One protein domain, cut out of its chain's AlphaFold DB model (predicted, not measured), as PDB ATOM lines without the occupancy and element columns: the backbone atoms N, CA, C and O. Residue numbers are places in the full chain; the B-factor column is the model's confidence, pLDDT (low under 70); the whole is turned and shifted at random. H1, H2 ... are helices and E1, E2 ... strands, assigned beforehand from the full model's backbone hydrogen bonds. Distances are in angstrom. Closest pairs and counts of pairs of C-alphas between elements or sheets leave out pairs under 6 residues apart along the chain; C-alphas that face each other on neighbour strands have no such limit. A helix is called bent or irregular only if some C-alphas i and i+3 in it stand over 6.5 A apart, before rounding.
ATOM      1  N   TRP A  57     -68.787 -21.712  -3.675       96.75
ATOM      2  CA  TRP A  57     -70.005 -22.438  -4.015       96.75
ATOM      3  C   TRP A  57     -70.497 -22.075  -5.416       96.75
ATOM      4  O   TRP A  57     -70.131 -21.034  -5.963       96.75
ATOM      5  N   GLU A  58     -71.331 -22.939  -5.989       95.44
ATOM      6  CA  GLU A  58     -71.954 -22.733  -7.294       95.44
ATOM      7  C   GLU A  58     -73.139 -21.769  -7.184       95.44
ATOM      8  O   GLU A  58     -74.079 -21.983  -6.412       95.44
ATOM      9  N   PHE A  59     -73.116 -20.712  -7.990       95.12
ATOM     10  CA  PHE A  59     -74.204 -19.748  -8.099       95.12
ATOM     11  C   PHE A  59     -74.612 -19.565  -9.550       95.12
ATOM     12  O   PHE A  59     -73.784 -19.632 -10.456       95.12
ATOM     13  N   ALA A  60     -75.890 -19.259  -9.763       94.38
ATOM     14  CA  ALA A  60     -76.326 -18.760 -11.054       94.38
ATOM     15  C   ALA A  60     -75.604 -17.437 -11.369       94.38
ATOM     16  O   ALA A  60     -75.335 -16.641 -10.461       94.38
ATOM     17  N   ALA A  61     -75.343 -17.199 -12.649       95.25
ATOM     18  CA  ALA A  61     -74.797 -15.955 -13.182       95.25
ATOM     19  C   ALA A  61     -75.475 -15.603 -14.510       95.25
ATOM     20  O   ALA A  61     -76.088 -16.461 -15.151       95.25
ATOM     21  N   LEU A  62     -75.382 -14.332 -14.896       95.44
ATOM     22  CA  LEU A  62     -75.915 -13.827 -16.153       95.44
ATOM     23  C   LEU A  62     -74.769 -13.588 -17.137       95.44
ATOM     24  O   LEU A  62     -73.747 -13.017 -16.757       95.44
ATOM     25  N   PHE A  63     -74.964 -13.999 -18.382       95.38
ATOM     26  CA  PHE A  63     -74.007 -13.844 -19.469       95.38
ATOM     27  C   PHE A  63     -74.671 -13.159 -20.661       95.38
ATOM     28  O   PHE A  63     -75.886 -13.276 -20.849       95.38
ATOM     29  N   ASP A  64     -73.887 -12.428 -21.446       94.75
ATOM     30  CA  ASP A  64     -74.340 -11.890 -22.727       94.75
ATOM     31  C   ASP A  64     -74.389 -13.003 -23.795       94.75
ATOM     32  O   ASP A  64     -74.044 -14.160 -23.542       94.75
ATOM     33  N   LEU A  65     -74.825 -12.665 -25.010       92.19
ATOM     34  CA  LEU A  65     -74.896 -13.633 -26.113       92.19
ATOM     35  C   LEU A  65     -73.525 -14.140 -26.584       92.19
ATOM     36  O   LEU A  65     -73.463 -15.168 -27.253       92.19
ATOM     37  N   ASN A  66     -72.452 -13.436 -26.225       87.69
ATOM     38  CA  ASN A  66     -71.074 -13.809 -26.529       87.69
ATOM     39  C   ASN A  66     -70.455 -14.669 -25.410       87.69
ATOM     40  O   ASN A  66     -69.309 -15.095 -25.530       87.69
ATOM     41  N   GLY A  67     -71.192 -14.931 -24.324       87.88
ATOM     42  CA  GLY A  67     -70.720 -15.702 -23.179       87.88
ATOM     43  C   GLY A  67     -69.887 -14.902 -22.173       87.88
ATOM     44  O   GLY A  67     -69.269 -15.511 -21.300       87.88
ATOM     45  N   ASN A  68     -69.870 -13.567 -22.250       91.62
ATOM     46  CA  ASN A  68     -69.182 -12.722 -21.273       91.62
ATOM     47  C   ASN A  68     -70.048 -12.509 -20.023       91.62
ATOM     48  O   ASN A  68     -71.267 -12.352 -20.143       91.62
ATOM     49  N   PRO A  69     -69.453 -12.457 -18.817       92.25
ATOM     50  CA  PRO A  69     -70.198 -12.236 -17.584       92.25
ATOM     51  C   PRO A  69     -70.798 -10.826 -17.537       92.25
ATOM     52  O   PRO A  69     -70.093  -9.825 -17.655       92.25
ATOM     53  N   VAL A  70     -72.102 -10.746 -17.283       94.94
ATOM     54  CA  VAL A  70     -72.831  -9.480 -17.150       94.94
ATOM     55  C   VAL A  70     -72.851  -9.046 -15.681       94.94
ATOM     56  O   VAL A  70     -73.205  -9.861 -14.822       94.94
ATOM     57  N   PRO A  71     -72.540  -7.771 -15.364       94.88
ATOM     58  CA  PRO A  71     -72.728  -7.205 -14.031       94.88
ATOM     59  C   PRO A  71     -74.195  -7.279 -13.597       94.88
ATOM     60  O   PRO A  71     -75.011  -6.418 -13.919       94.88
ATOM     61  N   ALA A  72     -74.558  -8.336 -12.874       95.44
ATOM     62  CA  ALA A  72     -75.929  -8.574 -12.449       95.44
ATOM     63  C   ALA A  72     -75.994  -9.308 -11.110       95.44
ATOM     64  O   ALA A  72     -75.184 -10.188 -10.815       95.44
ATOM     65  N   LYS A  73     -77.016  -8.980 -10.319       93.75
ATOM     66  CA  LYS A  73     -77.312  -9.630  -9.039       93.75
ATOM     67  C   LYS A  73     -78.681 -10.294  -9.088       93.75
ATOM     68  O   LYS A  73     -79.669  -9.660  -9.457       93.75
ATOM     69  N   LEU A  74     -78.758 -11.552  -8.666       93.06
ATOM     70  CA  LEU A  74     -80.036 -12.241  -8.514       93.06
ATOM     71  C   LEU A  74     -80.714 -11.762  -7.228       93.06
ATOM     72  O   LEU A  74     -80.150 -11.888  -6.141       93.06
ATOM     73  N   VAL A  75     -81.924 -11.228  -7.346       92.12
ATOM     74  CA  VAL A  75     -82.709 -10.748  -6.207       92.12
ATOM     75  C   VAL A  75     -84.090 -11.383  -6.201       92.12
ATOM     76  O   VAL A  75     -84.627 -11.790  -7.233       92.12
ATOM     77  N   THR A  76     -84.668 -11.469  -5.010       90.44
ATOM     78  CA  THR A  76     -86.047 -11.909  -4.815       90.44
ATOM     79  C   THR A  76     -86.933 -10.672  -4.769       90.44
ATOM     80  O   THR A  76     -86.644  -9.745  -4.016       90.44
ATOM     81  N   LYS A  77     -87.983 -10.645  -5.587       88.50
ATOM     82  CA  LYS A  77     -88.928  -9.533  -5.681       88.50
ATOM     83  C   LYS A  77     -90.340 -10.028  -5.385       88.50
ATOM     84  O   LYS A  77     -90.733 -11.080  -5.898       88.50
ATOM     85  N   ASP A  78     -91.084  -9.270  -4.589       88.31
ATOM     86  CA  ASP A  78     -92.469  -9.591  -4.249       88.31
ATOM     87  C   ASP A  78     -93.404  -9.300  -5.425       88.31
ATOM     88  O   ASP A  78     -93.206  -8.353  -6.195       88.31
ATOM     89  N   LEU A  79     -94.417 -10.147  -5.587       83.94
ATOM     90  CA  LEU A  79     -95.439 -10.000  -6.616       83.94
ATOM     91  C   LEU A  79     -96.684  -9.299  -6.043       83.94
ATOM     92  O   LEU A  79     -97.059  -9.570  -4.904       83.94
ATOM     93  N   PRO A  80     -97.394  -8.470  -6.837       80.38
ATOM     94  CA  PRO A  80     -98.559  -7.713  -6.361       80.38
ATOM     95  C   PRO A  80     -99.705  -8.558  -5.786       80.38
ATOM     96  O   PRO A  80    -100.505  -8.056  -5.008       80.38
ATOM     97  N   ARG A  81     -99.813  -9.833  -6.181       81.62
ATOM     98  CA  ARG A  81    -100.870 -10.763  -5.739       81.62
ATOM     99  C   ARG A  81    -100.366 -11.803  -4.733       81.62
ATOM    100  O   ARG A  81    -100.966 -12.863  -4.593       81.62
ATOM    101  N   GLY A  82     -99.257 -11.507  -4.060       79.12
ATOM    102  CA  GLY A  82     -98.573 -12.449  -3.186       79.12
ATOM    103  C   GLY A  82     -97.623 -13.376  -3.946       79.12
ATOM    104  O   GLY A  82     -97.742 -13.597  -5.153       79.12
ATOM    105  N   GLY A  83     -96.643 -13.900  -3.213       82.75
ATOM    106  CA  GLY A  83     -95.561 -14.715  -3.751       82.75
ATOM    107  C   GLY A  83     -94.328 -13.904  -4.143       82.75
ATOM    108  O   GLY A  83     -94.325 -12.675  -4.165       82.75
ATOM    109  N   THR A  84     -93.257 -14.626  -4.459       86.62
ATOM    110  CA  THR A  84     -91.952 -14.043  -4.771       86.62
ATOM    111  C   THR A  84     -91.417 -14.590  -6.082       86.62
ATOM    112  O   THR A  84     -91.558 -15.784  -6.355       86.62
ATOM    113  N   ARG A  85     -90.721 -13.758  -6.855       87.62
ATOM    114  CA  ARG A  85     -90.003 -14.175  -8.062       87.62
ATOM    115  C   ARG A  85     -88.529 -13.814  -7.959       87.62
ATOM    116  O   ARG A  85     -88.178 -12.739  -7.484       87.62
ATOM    117  N   ARG A  86     -87.663 -14.691  -8.470       91.31
ATOM    118  CA  ARG A  86     -86.251 -14.366  -8.687       91.31
ATOM    119  C   ARG A  86     -86.073 -13.616 -10.002       91.31
ATOM    120  O   ARG A  86     -86.485 -14.105 -11.056       91.31
ATOM    121  N   VAL A  87     -85.466 -12.442  -9.923       94.50
ATOM    122  CA  VAL A  87     -85.196 -11.557 -11.057       94.50
ATOM    123  C   VAL A  87     -83.751 -11.081 -10.989       94.50
ATOM    124  O   VAL A  87     -83.173 -10.975  -9.908       94.50
ATOM    125  N   TRP A  88     -83.158 -10.805 -12.139       96.19
ATOM    126  CA  TRP A  88     -81.814 -10.251 -12.214       96.19
ATOM    127  C   TRP A  88     -81.886  -8.732 -12.207       96.19
ATOM    128  O   TRP A  88     -82.541  -8.133 -13.058       96.19
ATOM    129  N   MET A  89     -81.202  -8.122 -11.248       96.19
ATOM    130  CA  MET A  89     -80.919  -6.695 -11.230       96.19
ATOM    131  C   MET A  89     -79.638  -6.460 -12.024       96.19
ATOM    132  O   MET A  89     -78.567  -6.880 -11.585       96.19
ATOM    133  N   LEU A  90     -79.749  -5.817 -13.184       96.38
ATOM    134  CA  LEU A  90     -78.593  -5.400 -13.974       96.38
ATOM    135  C   LEU A  90     -77.916  -4.226 -13.268       96.38
ATOM    136  O   LEU A  90     -78.602  -3.333 -12.759       96.38
ATOM    137  N   LEU A  91     -76.592  -4.230 -13.221       94.94
ATOM    138  CA  LEU A  91     -75.782  -3.237 -12.531       94.94
ATOM    139  C   LEU A  91     -75.077  -2.345 -13.556       94.94
ATOM    140  O   LEU A  91     -74.582  -2.836 -14.564       94.94
ATOM    141  N   ASN A  92     -75.022  -1.041 -13.295       92.81
ATOM    142  CA  ASN A  92     -74.115  -0.141 -14.009       92.81
ATOM    143  C   ASN A  92     -72.709  -0.174 -13.389       92.81
ATOM    144  O   ASN A  92     -72.492  -0.801 -12.352       92.81
ATOM    145  N   ASP A  93     -71.781   0.592 -13.961       88.81
ATOM    146  CA  ASP A  93     -70.387   0.701 -13.497       88.81
ATOM    147  C   ASP A  93     -70.252   1.167 -12.036       88.81
ATOM    148  O   ASP A  93     -69.236   0.937 -11.387       88.81
ATOM    149  N   LYS A  94     -71.292   1.810 -11.486       88.25
ATOM    150  CA  LYS A  94     -71.359   2.251 -10.083       88.25
ATOM    151  C   LYS A  94     -72.039   1.227  -9.163       88.25
ATOM    152  O   LYS A  94     -72.356   1.562  -8.022       88.25
ATOM    153  N   GLY A  95     -72.341   0.024  -9.652       86.38
ATOM    154  CA  GLY A  95     -73.030  -1.031  -8.900       86.38
ATOM    155  C   GLY A  95     -74.505  -0.737  -8.600       86.38
ATOM    156  O   GLY A  95     -75.098  -1.387  -7.738       86.38
ATOM    157  N   ARG A  96     -75.114   0.250  -9.269       90.44
ATOM    158  CA  ARG A  96     -76.530   0.616  -9.091       90.44
ATOM    159  C   ARG A  96     -77.406  -0.078 -10.127       90.44
ATOM    160  O   ARG A  96     -76.944  -0.400 -11.215       90.44
ATOM    161  N   CYS A  97     -78.686  -0.253  -9.797       94.69
ATOM    162  CA  CYS A  97     -79.673  -0.840 -10.699       94.69
ATOM    163  C   CYS A  97     -79.761  -0.041 -12.012       94.69
ATOM    164  O   CYS A  97     -80.188   1.112 -12.008       94.69
ATOM    165  N   ALA A  98     -79.388  -0.677 -13.120       94.62
ATOM    166  CA  ALA A  98     -79.495  -0.156 -14.482       94.62
ATOM    167  C   ALA A  98     -80.707  -0.731 -15.232       94.62
ATOM    168  O   ALA A  98     -81.155  -0.170 -16.226       94.62
ATOM    169  N   GLY A  99     -81.256  -1.851 -14.756       95.12
ATOM    170  CA  GLY A  99     -82.377  -2.519 -15.397       95.12
ATOM    171  C   GLY A  99     -82.710  -3.855 -14.751       95.12
ATOM    172  O   GLY A  99     -82.084  -4.276 -13.777       95.12
ATOM    173  N   TRP A 100     -83.709  -4.526 -15.317       95.19
ATOM    174  CA  TRP A 100     -84.208  -5.801 -14.819       95.19
ATOM    175  C   TRP A 100     -84.252  -6.829 -15.936       95.19
ATOM    176  O   TRP A 100     -84.821  -6.575 -16.996       95.19
ATOM    177  N   PHE A 101     -83.723  -8.017 -15.666       95.88
ATOM    178  CA  PHE A 101     -83.882  -9.177 -16.528       95.88
ATOM    179  C   PHE A 101     -84.692 -10.263 -15.816       95.88
ATOM    180  O   PHE A 101     -84.443 -10.641 -14.671       95.88
ATOM    181  N   ASN A 102     -85.696 -10.767 -16.527       95.00
ATOM    182  CA  ASN A 102     -86.651 -11.749 -16.041       95.00
ATOM    183  C   ASN A 102     -86.421 -13.080 -16.767       95.00
ATOM    184  O   ASN A 102     -86.875 -13.209 -17.913       95.00
ATOM    185  N   PRO A 103     -85.792 -14.082 -16.118       93.19
ATOM    186  CA  PRO A 103     -85.576 -15.389 -16.726       93.19
ATOM    187  C   PRO A 103     -86.893 -16.032 -17.139       93.19
ATOM    188  O   PRO A 103     -87.909 -15.936 -16.426       93.19
ATOM    189  N   SER A 104     -86.872 -16.690 -18.289       92.62
ATOM    190  CA  SER A 104     -87.968 -17.502 -18.793       92.62
ATOM    191  C   SER A 104     -88.303 -18.595 -17.777       92.62
ATOM    192  O   SER A 104     -87.423 -19.201 -17.171       92.62
ATOM    193  N   GLN A 105     -89.596 -18.826 -17.564       90.62
ATOM    194  CA  GLN A 105     -90.100 -19.880 -16.675       90.62
ATOM    195  C   GLN A 105     -90.528 -21.125 -17.464       90.62
ATOM    196  O   GLN A 105     -91.211 -21.988 -16.930       90.62
ATOM    197  N   ALA A 106     -90.154 -21.219 -18.747       90.44
ATOM    198  CA  ALA A 106     -90.443 -22.399 -19.552       90.44
ATOM    199  C   ALA A 106     -89.820 -23.647 -18.906       90.44
ATOM    200  O   ALA A 106     -88.652 -23.621 -18.519       90.44
ATOM    201  N   GLU A 107     -90.579 -24.736 -18.803       88.19
ATOM    202  CA  GLU A 107     -90.104 -25.994 -18.209       88.19
ATOM    203  C   GLU A 107     -88.981 -26.622 -19.037       88.19
ATOM    204  O   GLU A 107     -87.955 -27.024 -18.494       88.19
ATOM    205  N   ASN A 108     -89.135 -26.618 -20.363       88.94
ATOM    206  CA  ASN A 108     -88.118 -27.094 -21.290       88.94
ATOM    207  C   ASN A 108     -86.896 -26.154 -21.285       88.94
ATOM    208  O   ASN A 108     -87.021 -24.956 -21.556       88.94
ATOM    209  N   VAL A 109     -85.716 -26.719 -21.008       86.31
ATOM    210  CA  VAL A 109     -84.441 -25.995 -20.875       86.31
ATOM    211  C   VAL A 109     -84.028 -25.300 -22.171       86.31
ATOM    212  O   VAL A 109     -83.658 -24.129 -22.133       86.31
ATOM    213  N   GLU A 110     -84.141 -25.965 -23.320       86.19
ATOM    214  CA  GLU A 110     -83.788 -25.387 -24.625       86.19
ATOM    215  C   GLU A 110     -84.698 -24.202 -24.954       86.19
ATOM    216  O   GLU A 110     -84.235 -23.125 -25.329       86.19
ATOM    217  N   ARG A 111     -86.003 -24.349 -24.697       89.50
ATOM    218  CA  ARG A 111     -86.981 -23.262 -24.859       89.50
ATOM    219  C   ARG A 111     -86.714 -22.109 -23.897       89.50
ATOM    220  O   ARG A 111     -86.887 -20.947 -24.262       89.50
ATOM    221  N   ARG A 112     -86.308 -22.414 -22.661       91.88
ATOM    222  CA  ARG A 112     -85.927 -21.412 -21.659       91.88
ATOM    223  C   ARG A 112     -84.734 -20.599 -22.146       91.88
ATOM    224  O   ARG A 112     -84.850 -19.379 -22.212       91.88
ATOM    225  N   ARG A 113     -83.664 -21.280 -22.570       89.69
ATOM    226  CA  ARG A 113     -82.453 -20.674 -23.136       89.69
ATOM    227  C   ARG A 113     -82.769 -19.829 -24.364       89.69
ATOM    228  O   ARG A 113     -82.403 -18.665 -24.386       89.69
ATOM    229  N   ALA A 114     -83.524 -20.351 -25.329       89.69
ATOM    230  CA  ALA A 114     -83.903 -19.604 -26.530       89.69
ATOM    231  C   ALA A 114     -84.719 -18.338 -26.206       89.69
ATOM    232  O   ALA A 114     -84.504 -17.281 -26.796       89.69
ATOM    233  N   ASN A 115     -85.651 -18.418 -25.251       94.25
ATOM    234  CA  ASN A 115     -86.441 -17.261 -24.825       94.25
ATOM    235  C   ASN A 115     -85.619 -16.221 -24.058       94.25
ATOM    236  O   ASN A 115     -85.951 -15.039 -24.107       94.25
ATOM    237  N   ASP A 116     -84.591 -16.648 -23.330       94.56
ATOM    238  CA  ASP A 116     -83.687 -15.741 -22.627       94.56
ATOM    239  C   ASP A 116     -82.666 -15.117 -23.587       94.56
ATOM    240  O   ASP A 116     -82.468 -13.902 -23.547       94.56
ATOM    241  N   ALA A 117     -82.170 -15.883 -24.563       93.38
ATOM    242  CA  ALA A 117     -81.321 -15.392 -25.645       93.38
ATOM    243  C   ALA A 117     -82.026 -14.315 -26.484       93.38
ATOM    244  O   ALA A 117     -81.432 -13.290 -26.807       93.38
ATOM    245  N   LYS A 118     -83.331 -14.468 -26.755       94.00
ATOM    246  CA  LYS A 118     -84.150 -13.416 -27.397       94.00
ATOM    247  C   LYS A 118     -84.184 -12.100 -26.610       94.00
ATOM    248  O   LYS A 118     -84.453 -11.058 -27.197       94.00
ATOM    249  N   LYS A 119     -83.938 -12.138 -25.298       95.12
ATOM    250  CA  LYS A 119     -83.840 -10.952 -24.429       95.12
ATOM    251  C   LYS A 119     -82.394 -10.465 -24.264       95.12
ATOM    252  O   LYS A 119     -82.172  -9.541 -23.488       95.12
ATOM    253  N   GLY A 120     -81.436 -11.085 -24.955       94.81
ATOM    254  CA  GLY A 120     -80.024 -10.707 -24.950       94.81
ATOM    255  C   GLY A 120     -79.156 -11.414 -23.910       94.81
ATOM    256  O   GLY A 120     -78.004 -11.018 -23.753       94.81
ATOM    257  N   PHE A 121     -79.666 -12.431 -23.202       96.56
ATOM    258  CA  PHE A 121     -78.933 -13.031 -22.083       96.56
ATOM    259  C   PHE A 121     -78.994 -14.558 -22.029       96.56
ATOM    260  O   PHE A 121     -80.006 -15.171 -22.367       96.56
ATOM    261  N   TYR A 122     -77.949 -15.153 -21.462       95.19
ATOM    262  CA  TYR A 122     -77.933 -16.531 -20.983       95.19
ATOM    263  C   TYR A 122     -77.819 -16.579 -19.460       95.19
ATOM    264  O   TYR A 122     -77.170 -15.743 -18.832       95.19
ATOM    265  N   VAL A 123     -78.459 -17.579 -18.852       94.50
ATOM    266  CA  VAL A 123     -78.274 -17.892 -17.433       94.50
ATOM    267  C   VAL A 123     -77.348 -19.092 -17.342       94.50
ATOM    268  O   VAL A 123     -77.700 -20.183 -17.790       94.50
ATOM    269  N   GLY A 124     -76.183 -18.863 -16.755       93.44
ATOM    270  CA  GLY A 124     -75.153 -19.862 -16.535       93.44
ATOM    271  C   GLY A 124     -74.827 -20.015 -15.054       93.44
ATOM    272  O   GLY A 124     -75.634 -19.675 -14.178       93.44
ATOM    273  N   ARG A 125     -73.637 -20.535 -14.766       94.38
ATOM    274  CA  ARG A 125     -73.162 -20.883 -13.431       94.38
ATOM    275  C   ARG A 125     -71.702 -20.504 -13.233       94.38
ATOM    276  O   ARG A 125     -70.871 -20.665 -14.125       94.38
ATOM    277  N   VAL A 126     -71.392 -20.037 -12.032       94.88
ATOM    278  CA  VAL A 126     -70.047 -19.632 -11.608       94.88
ATOM    279  C   VAL A 126     -69.733 -20.195 -10.229       94.88
ATOM    280  O   VAL A 126     -70.642 -20.388  -9.418       94.88
ATOM    281  N   LEU A 127     -68.450 -20.398  -9.936       95.62
ATOM    282  CA  LEU A 127     -67.975 -20.555  -8.563       95.62
ATOM    283  C   LEU A 127     -67.668 -19.183  -7.976       95.62
ATOM    284  O   LEU A 127     -66.907 -18.415  -8.564       95.62
ATOM    285  N   ALA A 128     -68.236 -18.890  -6.807       95.44
ATOM    286  CA  ALA A 128     -67.968 -17.652  -6.083       95.44
ATOM    287  C   ALA A 128     -67.731 -17.901  -4.589       95.44
ATOM    288  O   ALA A 128     -68.260 -18.879  -4.049       95.44
ATOM    289  N   PRO A 129     -66.982 -17.013  -3.906       96.31
ATOM    290  CA  PRO A 129     -66.816 -17.061  -2.458       96.31
ATOM    291  C   PRO A 129     -68.161 -17.082  -1.729       96.31
ATOM    292  O   PRO A 129     -69.061 -16.285  -2.022       96.31
ATOM    293  N   ALA A 130     -68.299 -18.008  -0.780       97.19
ATOM    294  CA  ALA A 130     -69.569 -18.289  -0.128       97.19
ATOM    295  C   ALA A 130     -69.438 -18.490   1.383       97.19
ATOM    296  O   ALA A 130     -68.386 -18.854   1.910       97.19
ATOM    297  N   LYS A 131     -70.559 -18.310   2.078       97.06
ATOM    298  CA  LYS A 131     -70.763 -18.724   3.470       97.06
ATOM    299  C   LYS A 131     -72.153 -19.325   3.641       97.06
ATOM    300  O   LYS A 131     -73.059 -19.029   2.864       97.06
ATOM    301  N   ALA A 132     -72.334 -20.157   4.656       97.31
ATOM    302  CA  ALA A 132     -73.643 -20.683   5.005       97.31
ATOM    303  C   ALA A 132     -74.432 -19.633   5.794       97.31
ATOM    304  O   ALA A 132     -74.019 -19.197   6.872       97.31
ATOM    305  N   GLU A 133     -75.601 -19.273   5.283       95.81
ATOM    306  CA  GLU A 133     -76.567 -18.436   5.985       95.81
ATOM    307  C   GLU A 133     -77.868 -19.194   6.226       95.81
ATOM    308  O   GLU A 133     -78.182 -20.185   5.560       95.81
ATOM    309  N   MET A 134     -78.627 -18.711   7.203       94.38
ATOM    310  CA  MET A 134     -79.996 -19.141   7.447       94.38
ATOM    311  C   MET A 134     -80.955 -18.017   7.079       94.38
ATOM    312  O   MET A 134     -80.662 -16.838   7.266       94.38
ATOM    313  N   GLY A 135     -82.118 -18.385   6.559       90.12
ATOM    314  CA  GLY A 135     -83.188 -17.444   6.261       90.12
ATOM    315  C   GLY A 135     -84.537 -18.144   6.233       90.12
ATOM    316  O   GLY A 135     -84.615 -19.354   6.030       90.12
ATOM    317  N   GLY A 136     -85.595 -17.379   6.449       86.56
ATOM    318  CA  GLY A 136     -86.965 -17.862   6.608       86.56
ATOM    319  C   GLY A 136     -87.749 -16.864   7.453       86.56
ATOM    320  O   GLY A 136     -87.145 -16.039   8.137       86.56
ATOM    321  N   ALA A 146     -76.258 -21.401   0.749       96.38
ATOM    322  CA  ALA A 146     -75.006 -20.719   0.468       96.38
ATOM    323  C   ALA A 146     -75.319 -19.278   0.045       96.38
ATOM    324  O   ALA A 146     -76.109 -19.055  -0.876       96.38
ATOM    325  N   ALA A 147     -74.717 -18.309   0.721       94.94
ATOM    326  CA  ALA A 147     -74.795 -16.894   0.402       94.94
ATOM    327  C   ALA A 147     -73.436 -16.419  -0.112       94.94
ATOM    328  O   ALA A 147     -72.397 -16.745   0.463       94.94
ATOM    329  N   ARG A 148     -73.445 -15.634  -1.192       94.25
ATOM    330  CA  ARG A 148     -72.233 -15.007  -1.725       94.25
ATOM    331  C   ARG A 148     -71.682 -13.985  -0.736       94.25
ATOM    332  O   ARG A 148     -72.446 -13.202  -0.171       94.25
ATOM    333  N   THR A 149     -70.364 -13.954  -0.569       94.38
ATOM    334  CA  THR A 149     -69.679 -12.975   0.296       94.38
ATOM    335  C   THR A 149     -69.112 -11.777  -0.467       94.38
ATOM    336  O   THR A 149     -68.741 -10.785   0.149       94.38
ATOM    337  N   ASP A 150     -69.113 -11.819  -1.798       90.38
ATOM    338  CA  ASP A 150     -68.546 -10.799  -2.693       90.38
ATOM    339  C   ASP A 150     -69.535  -9.684  -3.096       90.38
ATOM    340  O   ASP A 150     -69.346  -8.995  -4.093       90.38
ATOM    341  N   GLY A 151     -70.636  -9.513  -2.358       82.88
ATOM    342  CA  GLY A 151     -71.649  -8.484  -2.639       82.88
ATOM    343  C   GLY A 151     -72.663  -8.846  -3.736       82.88
ATOM    344  O   GLY A 151     -73.690  -8.162  -3.874       82.88
ATOM    345  N   GLY A 152     -72.468  -9.967  -4.438       80.38
ATOM    346  CA  GLY A 152     -73.428 -10.535  -5.391       80.38
ATOM    347  C   GLY A 152     -73.011 -10.473  -6.861       80.38
ATOM    348  O   GLY A 152     -73.702 -11.078  -7.678       80.38
ATOM    349  N   TYR A 153     -71.901  -9.809  -7.190       86.69
ATOM    350  CA  TYR A 153     -71.250  -9.865  -8.502       86.69
ATOM    351  C   TYR A 153     -69.736  -9.658  -8.349       86.69
ATOM    352  O   TYR A 153     -69.300  -8.815  -7.575       86.69
ATOM    353  N   SER A 154     -68.955 -10.407  -9.126       86.62
ATOM    354  CA  SER A 154     -67.514 -10.221  -9.294       86.62
ATOM    355  C   SER A 154     -67.162 -10.622 -10.725       86.62
ATOM    356  O   SER A 154     -67.700 -11.608 -11.230       86.62
ATOM    357  N   ALA A 155     -66.295  -9.852 -11.384       84.00
ATOM    358  CA  ALA A 155     -65.862 -10.133 -12.754       84.00
ATOM    359  C   ALA A 155     -64.862 -11.302 -12.825       84.00
ATOM    360  O   ALA A 155     -64.780 -11.991 -13.835       84.00
ATOM    361  N   ASN A 156     -64.142 -11.562 -11.730       85.94
ATOM    362  CA  ASN A 156     -63.027 -12.510 -11.679       85.94
ATOM    363  C   ASN A 156     -63.457 -13.865 -11.100       85.94
ATOM    364  O   ASN A 156     -62.832 -14.380 -10.172       85.94
ATOM    365  N   LEU A 157     -64.569 -14.413 -11.588       89.50
ATOM    366  CA  LEU A 157     -65.107 -15.690 -11.116       89.50
ATOM    367  C   LEU A 157     -64.817 -16.810 -12.104       89.50
ATOM    368  O   LEU A 157     -64.755 -16.596 -13.312       89.50
ATOM    369  N   VAL A 158     -64.697 -18.027 -11.579       90.88
ATOM    370  CA  VAL A 158     -64.558 -19.216 -12.418       90.88
ATOM    371  C   VAL A 158     -65.922 -19.535 -13.018       90.88
ATOM    372  O   VAL A 158     -66.867 -19.870 -12.298       90.88
ATOM    373  N   VAL A 159     -66.024 -19.413 -14.339       91.38
ATOM    374  CA  VAL A 159     -67.221 -19.782 -15.099       91.38
ATOM    375  C   VAL A 159     -67.257 -21.298 -15.244       91.38
ATOM    376  O   VAL A 159     -66.342 -21.888 -15.806       91.38
ATOM    377  N   LEU A 160     -68.311 -21.920 -14.716       88.12
ATOM    378  CA  LEU A 160     -68.567 -23.353 -14.886       88.12
ATOM    379  C   LEU A 160     -69.381 -23.627 -16.152       88.12
ATOM    380  O   LEU A 160     -69.215 -24.657 -16.791       88.12
ATOM    381  N   ASP A 161     -70.298 -22.715 -16.472       89.06
ATOM    382  CA  ASP A 161     -71.246 -22.822 -17.577       89.06
ATOM    383  C   ASP A 161     -71.686 -21.399 -17.937       89.06
ATOM    384  O   ASP A 161     -72.202 -20.690 -17.075       89.06
ATOM    385  N   ASN A 162     -71.474 -20.939 -19.168       87.75
ATOM    386  CA  ASN A 162     -71.927 -19.609 -19.606       87.75
ATOM    387  C   ASN A 162     -73.372 -19.627 -20.146       87.75
ATOM    388  O   ASN A 162     -73.903 -18.590 -20.542       87.75
TER     389      ASN A 162
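What this domain is: This is residues 57 to 136 and 146 to 162 of the 218 residues of an uncharacterized protein of Frankia sp. EUN1f (UniProt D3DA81). Two small, strongly twisted antiparallel sheets meet where E1 comes near E2: a meander of E2, E3 and E4, and a branched sheet built along the long, bent strand E5, which has E1 on one side and the short E6 and E7 on the other. The one helix, H1, packs beside the first part of E5. The printed part has 97 residues, with named elements in the order E1 E2 E3 E4 H1 E5 E6 E7, and its class is mostly strand. It is compact, with a radius of gyration of the C-alphas of 13.7 A, and spans 36 by 33 by 27 A.

How they stand to each other: E1, residues 57 to 64, is the antiparallel neighbour of E5, residues 121 to 135, with N 59 and O 126 2.9 A apart, within hydrogen-bond range. E2, residues 72 to 78, comes closest to E1 at the C-alphas of Leu 62 and Ala 72, 6.4 A apart. E2 and E3, residues 84 to 91, form a hairpin, with N 75 and O 87 at 2.9 A. E3 and E4, residues 97 to 101, form another, with N 90 and O 99 at 2.9 A. These three strands are a meander, each the antiparallel neighbour of the one before. E4 and E5 are only just apart, their closest C-alphas 8.4 A from each other. H1, residues 109 to 117, is on the branched sheet at a height of 4.2 A, only just above the sheet's level, and over none of its strands; its closest C-alphas to E5 are Asp 116 and Tyr 122, 6.0 A. In H1 every O i to N i+4 pair is within hydrogen-bond range. E5 bends by 101 degrees at residue 131, and its pairing is staggered. Antiparallel to it are E6, residues 146 to 148, with N 131 and O 147 at 2.9 A, and E7, residues 158 to 161, with N 127 and O 158 at 2.9 A.

Where its parts are: E1 begins at C-alpha 57 (-70.005, -22.438, -4.015) and is 21.9 A long. E2 measures 18.5 A, E3 20.9 A, E4 11.0 A and H1 12.0 A. E5, the longest strand by residues, runs 29.0 A from C-alpha 121 (-78.933, -13.031, -22.083). E6 measures 6.7 A and E7 9.2 A, ending at C-alpha 161 (-71.246, -22.822, -17.577).

The domain as a whole: The two C-alphas farthest apart are those of Arg 81 and Asn 156, 38.3 A. Residues 137 to 145 are not printed, and C-alphas 136 and 146 stand 13.7 A apart across the cut. Of the links that are printed whole, none is long. The mean pLDDT of the printed part is 91.6, and no printed residue is under 70.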